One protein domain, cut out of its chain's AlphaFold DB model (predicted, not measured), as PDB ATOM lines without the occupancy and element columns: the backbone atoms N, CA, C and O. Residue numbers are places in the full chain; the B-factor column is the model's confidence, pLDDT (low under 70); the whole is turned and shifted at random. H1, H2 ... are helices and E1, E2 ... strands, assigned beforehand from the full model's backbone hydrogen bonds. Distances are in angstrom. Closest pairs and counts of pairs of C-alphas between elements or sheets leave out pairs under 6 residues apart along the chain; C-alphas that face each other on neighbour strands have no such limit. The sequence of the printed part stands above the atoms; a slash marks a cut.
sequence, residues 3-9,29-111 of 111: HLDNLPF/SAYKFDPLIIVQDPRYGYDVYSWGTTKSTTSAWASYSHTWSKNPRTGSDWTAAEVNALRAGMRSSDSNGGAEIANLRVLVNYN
ATOM      1  N   HIS A   3     212.676 362.066 313.564       73.25
ATOM      2  CA  HIS A   3     213.016 363.284 314.300       73.25
ATOM      3  C   HIS A   3     214.502 363.267 314.655       73.25
ATOM      4  O   HIS A   3     215.029 362.215 315.005       73.25
ATOM      5  N   LEU A   4     215.165 364.414 314.558       75.75
ATOM      6  CA  LEU A   4     216.552 364.558 314.988       75.75
ATOM      7  C   LEU A   4     216.659 364.623 316.511       75.75
ATOM      8  O   LEU A   4     215.794 365.194 317.174       75.75
ATOM      9  N   ASP A   5     217.741 364.085 317.061       83.06
ATOM     10  CA  ASP A   5     218.123 364.439 318.424       83.06
ATOM     11  C   ASP A   5     218.510 365.919 318.467       83.06
ATOM     12  O   ASP A   5     219.055 366.465 317.502       83.06
ATOM     13  N   ASN A   6     218.228 366.570 319.594       86.62
ATOM     14  CA  ASN A   6     218.598 367.966 319.775       86.62
ATOM     15  C   ASN A   6     220.122 368.127 319.718       86.62
ATOM     16  O   ASN A   6     220.871 367.338 320.297       86.62
ATOM     17  N   LEU A   7     220.568 369.203 319.072       88.62
ATOM     18  CA  LEU A   7     221.959 369.627 319.100       88.62
ATOM     19  C   LEU A   7     222.415 369.922 320.541       88.62
ATOM     20  O   LEU A   7     221.603 370.368 321.363       88.62
ATOM     21  N   PRO A   8     223.712 369.726 320.851       89.19
ATOM     22  CA  PRO A   8     224.282 370.127 322.131       89.19
ATOM     23  C   PRO A   8     224.010 371.601 322.459       89.19
ATOM     24  O   PRO A   8     223.905 372.454 321.574       89.19
ATOM     25  N   PHE A   9     223.928 371.917 323.753       85.56
ATOM     26  CA  PHE A   9     223.747 373.295 324.206       85.56
ATOM     27  C   PHE A   9     224.911 374.189 323.745       85.56
ATOM     28  O   PHE A   9     226.071 373.794 323.835       85.56
ATOM     29  N   SER A  29     208.026 347.488 289.971       93.81
ATOM     30  CA  SER A  29     206.972 348.506 290.006       93.81
ATOM     31  C   SER A  29     207.140 349.517 291.144       93.81
ATOM     32  O   SER A  29     206.466 350.540 291.121       93.81
ATOM     33  N   ALA A  30     208.047 349.273 292.093       94.62
ATOM     34  CA  ALA A  30     208.328 350.126 293.246       94.62
ATOM     35  C   ALA A  30     209.847 350.293 293.416       94.62
ATOM     36  O   ALA A  30     210.521 349.481 294.064       94.62
ATOM     37  N   TYR A  31     210.392 351.327 292.775       95.44
ATOM     38  CA  TYR A  31     211.832 351.598 292.767       95.44
ATOM     39  C   TYR A  31     212.194 353.085 292.834       95.44
ATOM     40  O   TYR A  31     213.376 353.425 292.724       95.44
ATOM     41  N   LYS A  32     211.220 353.980 293.006       94.94
ATOM     42  CA  LYS A  32     211.444 355.423 293.060       94.94
ATOM     43  C   LYS A  32     211.013 356.024 294.388       94.94
ATOM     44  O   LYS A  32     209.944 355.707 294.903       94.94
ATOM     45  N   PHE A  33     211.798 356.957 294.909       94.44
ATOM     46  CA  PHE A  33     211.406 357.754 296.069       94.44
ATOM     47  C   PHE A  33     211.909 359.193 295.949       94.44
ATOM     48  O   PHE A  33     212.975 359.449 295.390       94.44
ATOM     49  N   ASP A  34     211.134 360.127 296.491       93.12
ATOM     50  CA  ASP A  34     211.501 361.525 296.676       93.12
ATOM     51  C   ASP A  34     212.042 361.692 298.094       93.12
ATOM     52  O   ASP A  34     211.277 361.589 299.057       93.12
ATOM     53  N   PRO A  35     213.337 361.958 298.267       92.56
ATOM     54  CA  PRO A  35     213.879 362.236 299.581       92.56
ATOM     55  C   PRO A  35     213.556 363.686 299.970       92.56
ATOM     56  O   PRO A  35     213.600 364.589 299.127       92.56
ATOM     57  N   LEU A  36     213.236 363.910 301.244       92.88
ATOM     58  CA  LEU A  36     212.758 365.198 301.739       92.88
ATOM     59  C   LEU A  36     213.261 365.528 303.149       92.88
ATOM     60  O   LEU A  36     213.555 364.643 303.958       92.88
ATOM     61  N   ILE A  37     213.330 366.827 303.428       94.94
ATOM     62  CA  ILE A  37     213.319 367.376 304.783       94.94
ATOM     63  C   ILE A  37     211.993 368.080 305.035       94.94
ATOM     64  O   ILE A  37     211.346 368.579 304.114       94.94
ATOM     65  N   ILE A  38     211.593 368.104 306.296       95.06
ATOM     66  CA  ILE A  38     210.387 368.762 306.775       95.06
ATOM     67  C   ILE A  38     210.854 369.799 307.786       95.06
ATOM     68  O   ILE A  38     211.393 369.444 308.837       95.06
ATOM     69  N   VAL A  39     210.692 371.065 307.425       94.50
ATOM     70  CA  VAL A  39     211.156 372.221 308.195       94.50
ATOM     71  C   VAL A  39     209.953 372.828 308.899       94.50
ATOM     72  O   VAL A  39     208.882 372.934 308.307       94.50
ATOM     73  N   GLN A  40     210.112 373.222 310.159       91.88
ATOM     74  CA  GLN A  40     209.045 373.908 310.876       91.88
ATOM     75  C   GLN A  40     208.771 375.281 310.245       91.88
ATOM     76  O   GLN A  40     209.686 376.085 310.047       91.88
ATOM     77  N   ASP A  41     207.498 375.546 309.970       88.12
ATOM     78  CA  ASP A  41     206.990 376.859 309.598       88.12
ATOM     79  C   ASP A  41     206.118 377.402 310.743       88.12
ATOM     80  O   ASP A  41     205.086 376.811 311.068       88.12
ATOM     81  N   PRO A  42     206.479 378.541 311.355       86.12
ATOM     82  CA  PRO A  42     205.658 379.185 312.375       86.12
ATOM     83  C   PRO A  42     204.227 379.532 311.930       86.12
ATOM     84  O   PRO A  42     203.371 379.724 312.790       86.12
ATOM     85  N   ARG A  43     203.959 379.658 310.621       87.12
ATOM     86  CA  ARG A  43     202.642 380.063 310.097       87.12
ATOM     87  C   ARG A  43     201.732 378.879 309.800       87.12
ATOM     88  O   ARG A  43     200.560 378.917 310.166       87.12
ATOM     89  N   TYR A  44     202.265 377.847 309.150       86.00
ATOM     90  CA  TYR A  44     201.480 376.706 308.664       86.00
ATOM     91  C   TYR A  44     201.872 375.367 309.309       86.00
ATOM     92  O   TYR A  44     201.373 374.308 308.926       86.00
ATOM     93  N   GLY A  45     202.738 375.394 310.321       90.19
ATOM     94  CA  GLY A  45     203.225 374.222 311.038       90.19
ATOM     95  C   GLY A  45     204.502 373.667 310.418       90.19
ATOM     96  O   GLY A  45     205.557 373.731 311.048       90.19
ATOM     97  N   TYR A  46     204.427 373.125 309.199       91.88
ATOM     98  CA  TYR A  46     205.584 372.526 308.527       91.88
ATOM     99  C   TYR A  46     205.543 372.695 307.010       91.88
ATOM    100  O   TYR A  46     204.505 372.481 306.389       91.88
ATOM    101  N   ASP A  47     206.720 372.920 306.431       94.50
ATOM    102  CA  ASP A  47     206.965 372.902 304.992       94.50
ATOM    103  C   ASP A  47     207.818 371.689 304.599       94.50
ATOM    104  O   ASP A  47     208.694 371.241 305.346       94.50
ATOM    105  N   VAL A  48     207.576 371.154 303.401       93.94
ATOM    106  CA  VAL A  48     208.272 369.974 302.869       93.94
ATOM    107  C   VAL A  48     209.181 370.382 301.716       93.94
ATOM    108  O   VAL A  48     208.710 370.885 300.698       93.94
ATOM    109  N   TYR A  49     210.474 370.081 301.833       94.25
ATOM    110  CA  TYR A  49     211.474 370.379 300.809       94.25
ATOM    111  C   TYR A  49     212.114 369.095 300.294       94.25
ATOM    112  O   TYR A  49     212.732 368.347 301.053       94.25
ATOM    113  N   SER A  50     211.975 368.838 298.992       91.19
ATOM    114  CA  SER A  50     212.626 367.707 298.325       91.19
ATOM    115  C   SER A  50     214.034 368.065 297.848       91.19
ATOM    116  O   SER A  50     214.398 369.234 297.736       91.19
ATOM    117  N   TRP A  51     214.819 367.050 297.484       87.19
ATOM    118  CA  TRP A  51     216.137 367.222 296.847       87.19
ATOM    119  C   TRP A  51     216.063 367.700 295.383       87.19
ATOM    120  O   TRP A  51     217.024 367.551 294.628       87.19
ATOM    121  N   GLY A  52     214.892 368.155 294.927       83.38
ATOM    122  CA  GLY A  52     214.638 368.579 293.547       83.38
ATOM    123  C   GLY A  52     214.632 367.454 292.505       83.38
ATOM    124  O   GLY A  52     214.290 367.702 291.356       83.38
ATOM    125  N   THR A  53     214.991 366.219 292.874       86.06
ATOM    126  CA  THR A  53     215.041 365.070 291.956       86.06
ATOM    127  C   THR A  53     214.632 363.772 292.642       86.06
ATOM    128  O   THR A  53     215.198 363.389 293.671       86.06
ATOM    129  N   THR A  54     213.696 363.057 292.020       92.19
ATOM    130  CA  THR A  54     213.317 361.693 292.398       92.19
ATOM    131  C   THR A  54     214.503 360.749 292.230       92.19
ATOM    132  O   THR A  54     215.240 360.811 291.240       92.19
ATOM    133  N   LYS A  55     214.709 359.856 293.197       94.06
ATOM    134  CA  LYS A  55     215.779 358.857 293.161       94.06
ATOM    135  C   LYS A  55     215.236 357.527 292.685       94.06
ATOM    136  O   LYS A  55     214.290 357.002 293.259       94.06
ATOM    137  N   SER A  56     215.867 356.993 291.643       94.94
ATOM    138  CA  SER A  56     215.632 355.631 291.167       94.94
ATOM    139  C   SER A  56     216.640 354.686 291.815       94.94
ATOM    140  O   SER A  56     217.846 354.945 291.828       94.94
ATOM    141  N   THR A  57     216.132 353.591 292.359       95.69
ATOM    142  CA  THR A  57     216.904 352.533 293.009       95.69
ATOM    143  C   THR A  57     217.062 351.326 292.090       95.69
ATOM    144  O   THR A  57     216.282 351.125 291.159       95.69
ATOM    145  N   THR A  58     218.095 350.519 292.330       96.44
ATOM    146  CA  THR A  58     218.365 349.279 291.581       96.44
ATOM    147  C   THR A  58     218.210 348.062 292.495       96.44
ATOM    148  O   THR A  58     217.836 348.200 293.654       96.44
ATOM    149  N   SER A  59     218.465 346.844 292.001       96.44
ATOM    150  CA  SER A  59     218.460 345.629 292.841       96.44
ATOM    151  C   SER A  59     219.552 345.616 293.914       96.44
ATOM    152  O   SER A  59     219.422 344.874 294.886       96.44
ATOM    153  N   ALA A  60     220.613 346.404 293.746       97.44
ATOM    154  CA  ALA A  60     221.688 346.523 294.719       97.44
ATOM    155  C   ALA A  60     221.423 347.681 295.687       97.44
ATOM    156  O   ALA A  60     220.839 348.700 295.321       97.44
ATOM    157  N   TRP A  61     221.895 347.526 296.923       97.75
ATOM    158  CA  TRP A  61     221.896 348.609 297.896       97.75
ATOM    159  C   TRP A  61     222.876 349.709 297.490       97.75
ATOM    160  O   TRP A  61     224.049 349.444 297.231       97.75
ATOM    161  N   ALA A  62     222.401 350.951 297.487       97.62
ATOM    162  CA  ALA A  62     223.184 352.132 297.157       97.62
ATOM    163  C   ALA A  62     222.950 353.256 298.173       97.62
ATOM    164  O   ALA A  62     221.898 353.341 298.811       97.62
ATOM    165  N   SER A  63     223.956 354.119 298.322       96.94
ATOM    166  CA  SER A  63     223.860 355.318 299.154       96.94
ATOM    167  C   SER A  63     223.403 356.517 298.328       96.94
ATOM    168  O   SER A  63     223.911 356.757 297.236       96.94
ATOM    169  N   TYR A  64     222.489 357.299 298.888       95.44
ATOM    170  CA  TYR A  64     221.993 358.547 298.322       95.44
ATOM    171  C   TYR A  64     222.115 359.636 299.378       95.44
ATOM    172  O   TYR A  64     221.770 359.398 300.533       95.44
ATOM    173  N   SER A  65     222.568 360.832 299.015       95.88
ATOM    174  CA  SER A  65     222.651 361.943 299.962       95.88
ATOM    175  C   SER A  65     222.426 363.291 299.304       95.88
ATOM    176  O   SER A  65     222.671 363.460 298.109       95.88
ATOM    177  N   HIS A  66     222.007 364.259 300.109       95.62
ATOM    178  CA  HIS A  66     221.913 365.653 299.704       95.62
ATOM    179  C   HIS A  66     222.226 366.573 300.875       95.62
ATOM    180  O   HIS A  66     221.898 366.255 302.021       95.62
ATOM    181  N   THR A  67     222.853 367.700 300.557       95.81
ATOM    182  CA  THR A  67     223.324 368.684 301.524       95.81
ATOM    183  C   THR A  67     222.617 370.010 301.304       95.81
ATOM    184  O   THR A  67     222.651 370.554 300.203       95.81
ATOM    185  N   TRP A  68     222.048 370.551 302.377       95.44
ATOM    186  CA  TRP A  68     221.535 371.912 302.442       95.44
ATOM    187  C   TRP A  68     222.498 372.774 303.246       95.44
ATOM    188  O   TRP A  68     222.553 372.669 304.472       95.44
ATOM    189  N   SER A  69     223.236 373.640 302.555       96.50
ATOM    190  CA  SER A  69     224.068 374.668 303.196       96.50
ATOM    191  C   SER A  69     223.243 375.782 303.835       96.50
ATOM    192  O   SER A  69     223.711 376.444 304.748       96.50
ATOM    193  N   LYS A  70     222.002 375.973 303.382       96.19
ATOM    194  CA  LYS A  70     221.068 376.970 303.908       96.19
ATOM    195  C   LYS A  70     219.701 376.363 304.140       96.19
ATOM    196  O   LYS A  70     219.339 375.391 303.471       96.19
ATOM    197  N   ASN A  71     218.933 376.963 305.039       95.50
ATOM    198  CA  ASN A  71     217.544 376.595 305.228       95.50
ATOM    199  C   ASN A  71     216.757 376.929 303.948       95.50
ATOM    200  O   ASN A  71     216.656 378.105 303.590       95.50
ATOM    201  N   PRO A  72     216.183 375.936 303.240       95.25
ATOM    202  CA  PRO A  72     215.481 376.191 301.985       95.25
ATOM    203  C   PRO A  72     214.189 377.000 302.165       95.25
ATOM    204  O   PRO A  72     213.688 377.543 301.184       95.25
ATOM    205  N   ARG A  73     213.665 377.121 303.396       94.25
ATOM    206  CA  ARG A  73     212.508 377.970 303.715       94.25
ATOM    207  C   ARG A  73     212.850 379.453 303.725       94.25
ATOM    208  O   ARG A  73     212.062 380.267 303.260       94.25
ATOM    209  N   THR A  74     214.004 379.815 304.279       93.94
ATOM    210  CA  THR A  74     214.384 381.222 304.501       93.94
ATOM    211  C   THR A  74     215.456 381.713 303.538       93.94
ATOM    212  O   THR A  74     215.609 382.918 303.360       93.94
ATOM    213  N   GLY A  75     216.230 380.806 302.937       95.00
ATOM    214  CA  GLY A  75     217.439 381.148 302.186       95.00
ATOM    215  C   GLY A  75     218.584 381.668 303.067       95.00
ATOM    216  O   GLY A  75     219.575 382.175 302.537       95.00
ATOM    217  N   SER A  76     218.457 381.561 304.392       95.38
ATOM    218  CA  SER A  76     219.461 381.953 305.390       95.38
ATOM    219  C   SER A  76     220.169 380.734 305.982       95.38
ATOM    220  O   SER A  76     219.782 379.591 305.725       95.38
ATOM    221  N   ASP A  77     221.213 380.980 306.769       95.94
ATOM    222  CA  ASP A  77     221.916 379.927 307.500       95.94
ATOM    223  C   ASP A  77     220.984 379.268 308.528       95.94
ATOM    224  O   ASP A  77     220.003 379.863 308.984       95.94
ATOM    225  N   TRP A  78     221.274 378.014 308.865       95.75
ATOM    226  CA  TRP A  78     220.456 377.238 309.791       95.75
ATOM    227  C   TRP A  78     220.635 377.713 311.229       95.75
ATOM    228  O   TRP A  78     221.754 377.890 311.707       95.75
ATOM    229  N   THR A  79     219.527 377.823 311.958       94.50
ATOM    230  CA  THR A  79     219.564 378.021 313.412       94.50
ATOM    231  C   THR A  79     219.454 376.695 314.162       94.50
ATOM    232  O   THR A  79     218.859 375.731 313.675       94.50
ATOM    233  N   ALA A  80     219.969 376.645 315.395       93.56
ATOM    234  CA  ALA A  80     219.854 375.454 316.238       93.56
ATOM    235  C   ALA A  80     218.393 375.055 316.493       93.56
ATOM    236  O   ALA A  80     218.064 373.872 316.464       93.56
ATOM    237  N   ALA A  81     217.500 376.032 316.673       91.81
ATOM    238  CA  ALA A  81     216.072 375.773 316.844       91.81
ATOM    239  C   ALA A  81     215.450 375.117 315.599       91.81
ATOM    240  O   ALA A  81     214.693 374.156 315.727       91.81
ATOM    241  N   GLU A  82     215.803 375.586 314.399       94.06
ATOM    242  CA  GLU A  82     215.315 374.997 313.149       94.06
ATOM    243  C   GLU A  82     215.824 373.570 312.946       94.06
ATOM    244  O   GLU A  82     215.056 372.719 312.506       94.06
ATOM    245  N   VAL A  83     217.084 373.286 313.295       94.56
ATOM    246  CA  VAL A  83     217.646 371.927 313.203       94.56
ATOM    247  C   VAL A  83     217.041 370.987 314.235       94.56
ATOM    248  O   VAL A  83     216.710 369.856 313.899       94.56
ATOM    249  N   ASN A  84     216.830 371.452 315.465       92.44
ATOM    250  CA  ASN A  84     216.202 370.649 316.516       92.44
ATOM    251  C   ASN A  84     214.755 370.269 316.169       92.44
ATOM    252  O   ASN A  84     214.291 369.199 316.546       92.44
ATOM    253  N   ALA A  85     214.045 371.124 315.429       92.25
ATOM    254  CA  ALA A  85     212.699 370.839 314.935       92.25
ATOM    255  C   ALA A  85     212.674 370.105 313.579       92.25
ATOM    256  O   ALA A  85     211.598 369.720 313.102       92.25
ATOM    257  N   LEU A  86     213.833 369.936 312.932       93.81
ATOM    258  CA  LEU A  86     213.941 369.370 311.594       93.81
ATOM    259  C   LEU A  86     213.593 367.883 311.607       93.81
ATOM    260  O   LEU A  86     213.931 367.120 312.516       93.81
ATOM    261  N   ARG A  87     212.937 367.441 310.537       93.56
ATOM    262  CA  ARG A  87     212.648 366.024 310.317       93.56
ATOM    263  C   ARG A  87     213.078 365.614 308.923       93.56
ATOM    264  O   ARG A  87     213.033 366.408 307.987       93.56
ATOM    265  N   ALA A  88     213.452 364.353 308.778       92.81
ATOM    266  CA  ALA A  88     213.774 363.761 307.487       92.81
ATOM    267  C   ALA A  88     212.774 362.657 307.130       92.81
ATOM    268  O   ALA A  88     212.204 361.971 307.993       92.81
ATOM    269  N   GLY A  89     212.538 362.492 305.834       91.44
ATOM    270  CA  GLY A  89     211.613 361.491 305.333       91.44
ATOM    271  C   GLY A  89     211.693 361.307 303.828       91.44
ATOM    272  O   GLY A  89     212.532 361.880 303.143       91.44
ATOM    273  N   MET A  90     210.773 360.508 303.309       91.00
ATOM    274  CA  MET A  90     210.656 360.236 301.884       91.00
ATOM    275  C   MET A  90     209.190 360.219 301.466       91.00
ATOM    276  O   MET A  90     208.311 359.970 302.293       91.00
ATOM    277  N   ARG A  91     208.938 360.442 300.178       91.19
ATOM    278  CA  ARG A  91     207.620 360.331 299.552       91.19
ATOM    279  C   ARG A  91     207.695 359.420 298.331       91.19
ATOM    280  O   ARG A  91     208.679 359.422 297.601       91.19
ATOM    281  N   SER A  92     206.646 358.646 298.097       86.94
ATOM    282  CA  SER A  92     206.544 357.671 297.005       86.94
ATOM    283  C   SER A  92     205.436 358.057 296.017       86.94
ATOM    284  O   SER A  92     204.551 357.258 295.739       86.94
ATOM    285  N   SER A  93     205.434 359.305 295.539       77.38
ATOM    286  CA  SER A  93     204.348 359.870 294.715       77.38
ATOM    287  C   SER A  93     204.495 359.654 293.202       77.38
ATOM    288  O   SER A  93     203.630 360.089 292.450       77.38
ATOM    289  N   ASP A  94     205.580 359.029 292.740       82.44
ATOM    290  CA  ASP A  94     205.764 358.686 291.322       82.44
ATOM    291  C   ASP A  94     204.991 357.393 290.980       82.44
ATOM    292  O   ASP A  94     204.724 356.563 291.847       82.44
ATOM    293  N   SER A  95     204.694 357.188 289.697       87.69
ATOM    294  CA  SER A  95     204.142 355.961 289.097       87.69
ATOM    295  C   SER A  95     204.841 354.661 289.525       87.69
ATOM    296  O   SER A  95     204.223 353.599 289.498       87.69
ATOM    297  N   ASN A  96     206.106 354.737 289.957       93.69
ATOM    298  CA  ASN A  96     206.864 353.618 290.523       93.69
ATOM    299  C   ASN A  96     207.309 353.848 291.975       93.69
ATOM    300  O   ASN A  96     208.423 353.479 292.362       93.69
ATOM    301  N   GLY A  97     206.463 354.511 292.761       94.38
ATOM    302  CA  GLY A  97     206.726 354.887 294.142       94.38
ATOM    303  C   GLY A  97     207.018 353.697 295.060       94.38
ATOM    304  O   GLY A  97     206.230 352.763 295.167       94.38
ATOM    305  N   GLY A  98     208.138 353.772 295.773       91.31
ATOM    306  CA  GLY A  98     208.562 352.808 296.782       91.31
ATOM    307  C   GLY A  98     210.036 352.434 296.645       91.31
ATOM    308  O   GLY A  98     210.609 352.451 295.559       91.31
ATOM    309  N   ALA A  99     210.657 352.106 297.770       93.88
ATOM    310  CA  ALA A  99     212.004 351.560 297.864       93.88
ATOM    311  C   ALA A  99     212.148 350.858 299.219       93.88
ATOM    312  O   ALA A  99     211.441 351.189 300.173       93.88
ATOM    313  N   GLU A 100     213.082 349.920 299.319       95.50
ATOM    314  CA  GLU A 100     213.518 349.386 300.607       95.50
ATOM    315  C   GLU A 100     214.605 350.300 301.167       95.50
ATOM    316  O   GLU A 100     215.609 350.549 300.499       95.50
ATOM    317  N   ILE A 101     214.407 350.798 302.391       94.62
ATOM    318  CA  ILE A 101     215.354 351.669 303.091       94.62
ATOM    319  C   ILE A 101     215.885 350.925 304.311       94.62
ATOM    320  O   ILE A 101     215.134 350.646 305.243       94.62
ATOM    321  N   ALA A 102     217.182 350.630 304.320       96.25
ATOM    322  CA  ALA A 102     217.847 350.024 305.472       96.25
ATOM    323  C   ALA A 102     218.354 351.081 306.461       96.25
ATOM    324  O   ALA A 102     218.462 350.817 307.655       96.25
ATOM    325  N   ASN A 103     218.680 352.284 305.975       93.88
ATOM    326  CA  ASN A 103     219.159 353.372 306.819       93.88
ATOM    327  C   ASN A 103     218.697 354.730 306.284       93.88
ATOM    328  O   ASN A 103     218.813 355.002 305.088       93.88
ATOM    329  N   LEU A 104     218.220 355.576 307.194       93.56
ATOM    330  CA  LEU A 104     218.008 357.005 307.002       93.56
ATOM    331  C   LEU A 104     218.821 357.709 308.084       93.56
ATOM    332  O   LEU A 104     218.654 357.409 309.265       93.56
ATOM    333  N   ARG A 105     219.686 358.640 307.685       92.62
ATOM    334  CA  ARG A 105     220.497 359.432 308.613       92.62
ATOM    335  C   ARG A 105     220.448 360.907 308.271       92.62
ATOM    336  O   ARG A 105     220.328 361.278 307.103       92.62
ATOM    337  N   VAL A 106     220.619 361.734 309.290       93.69
ATOM    338  CA  VAL A 106     220.835 363.167 309.132       93.69
ATOM    339  C   VAL A 106     222.122 363.533 309.859       93.69
ATOM    340  O   VAL A 106     222.307 363.174 311.017       93.69
ATOM    341  N   LEU A 107     223.026 364.194 309.148       93.69
ATOM    342  CA  LEU A 107     224.305 364.678 309.648       93.69
ATOM    343  C   LEU A 107     224.223 366.198 309.720       93.69
ATOM    344  O   LEU A 107     223.861 366.838 308.733       93.69
ATOM    345  N   VAL A 108     224.574 366.768 310.868       95.31
ATOM    346  CA  VAL A 108     224.636 368.218 311.059       95.31
ATOM    347  C   VAL A 108     226.094 368.593 311.253       95.31
ATOM    348  O   VAL A 108     226.753 368.063 312.146       95.31
ATOM    349  N   ASN A 109     226.603 369.483 310.406       95.62
ATOM    350  CA  ASN A 109     227.936 370.043 310.561       95.62
ATOM    351  C   ASN A 109     227.824 371.425 311.204       95.62
ATOM    352  O   ASN A 109     227.147 372.304 310.672       95.62
ATOM    353  N   TYR A 110     228.476 371.596 312.347       93.56
ATOM    354  CA  TYR A 110     228.471 372.819 313.141       93.56
ATOM    355  C   TYR A 110     229.859 373.059 313.743       93.56
ATOM    356  O   TYR A 110     230.646 372.114 313.849       93.56
ATOM    357  N   ASN A 111     230.134 374.313 314.109       83.69
ATOM    358  CA  ASN A 111     231.355 374.746 314.797       83.69
ATOM    359  C   ASN A 111     231.035 375.278 316.194       83.69
ATOM    360  O   ASN A 111     229.959 375.906 316.349       83.69
TER     361      ASN A 111
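What this domain is: This is residues 3 to 9 and 29 to 111 of the 111 residues of an uncharacterized protein of Candidatus Micrarchaeota archaeon (UniProt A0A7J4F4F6). A twisted three-stranded antiparallel sheet, E2 - E1 - E4, makes one wall, with E3 and E5 loosely over one face and short H1 at one end. The 90 printed residues, under half in named elements, run E1 E2 E3 H1 E4 E5, mostly strand. The whole is elongated, 43 by 28 by 19 A, and only just compact, close to loose, with a radius of gyration of the C-alphas of 14.3 A.

How they stand to each other: Inner strand E1, residues 32 to 41, forms a hairpin with E2, residues 45 to 50; N 39 and O 47 are 2.9 A apart, within hydrogen-bond range. On E4, residues 87 to 91, O 89 is 2.9 A from N 36, also within range. E3, residues 62 to 68, is near E1 and near E5, residues 100 to 110; E3 and E5 pair with no named strand. The closest C-alphas of E4 and E5, Ala 88 and Val 106, are 7.3 A apart. H1, residues 80 to 84, only grazes the sheet; its O i to N i+4 pair is within hydrogen-bond range.

Where its parts are: E1 spans 27.4 A from C-alpha 32 at (211.444, 355.423, 293.060); E5 spans 30.5 A, to C-alpha 110 at (228.471, 372.819, 313.141).

The domain as a whole: Residues 10 to 28 are cut out, a 45.4 A gap between C-alphas 9 and 29. Links E2 to E3 and E3 to H1 are long. No printed residue is under pLDDT 70.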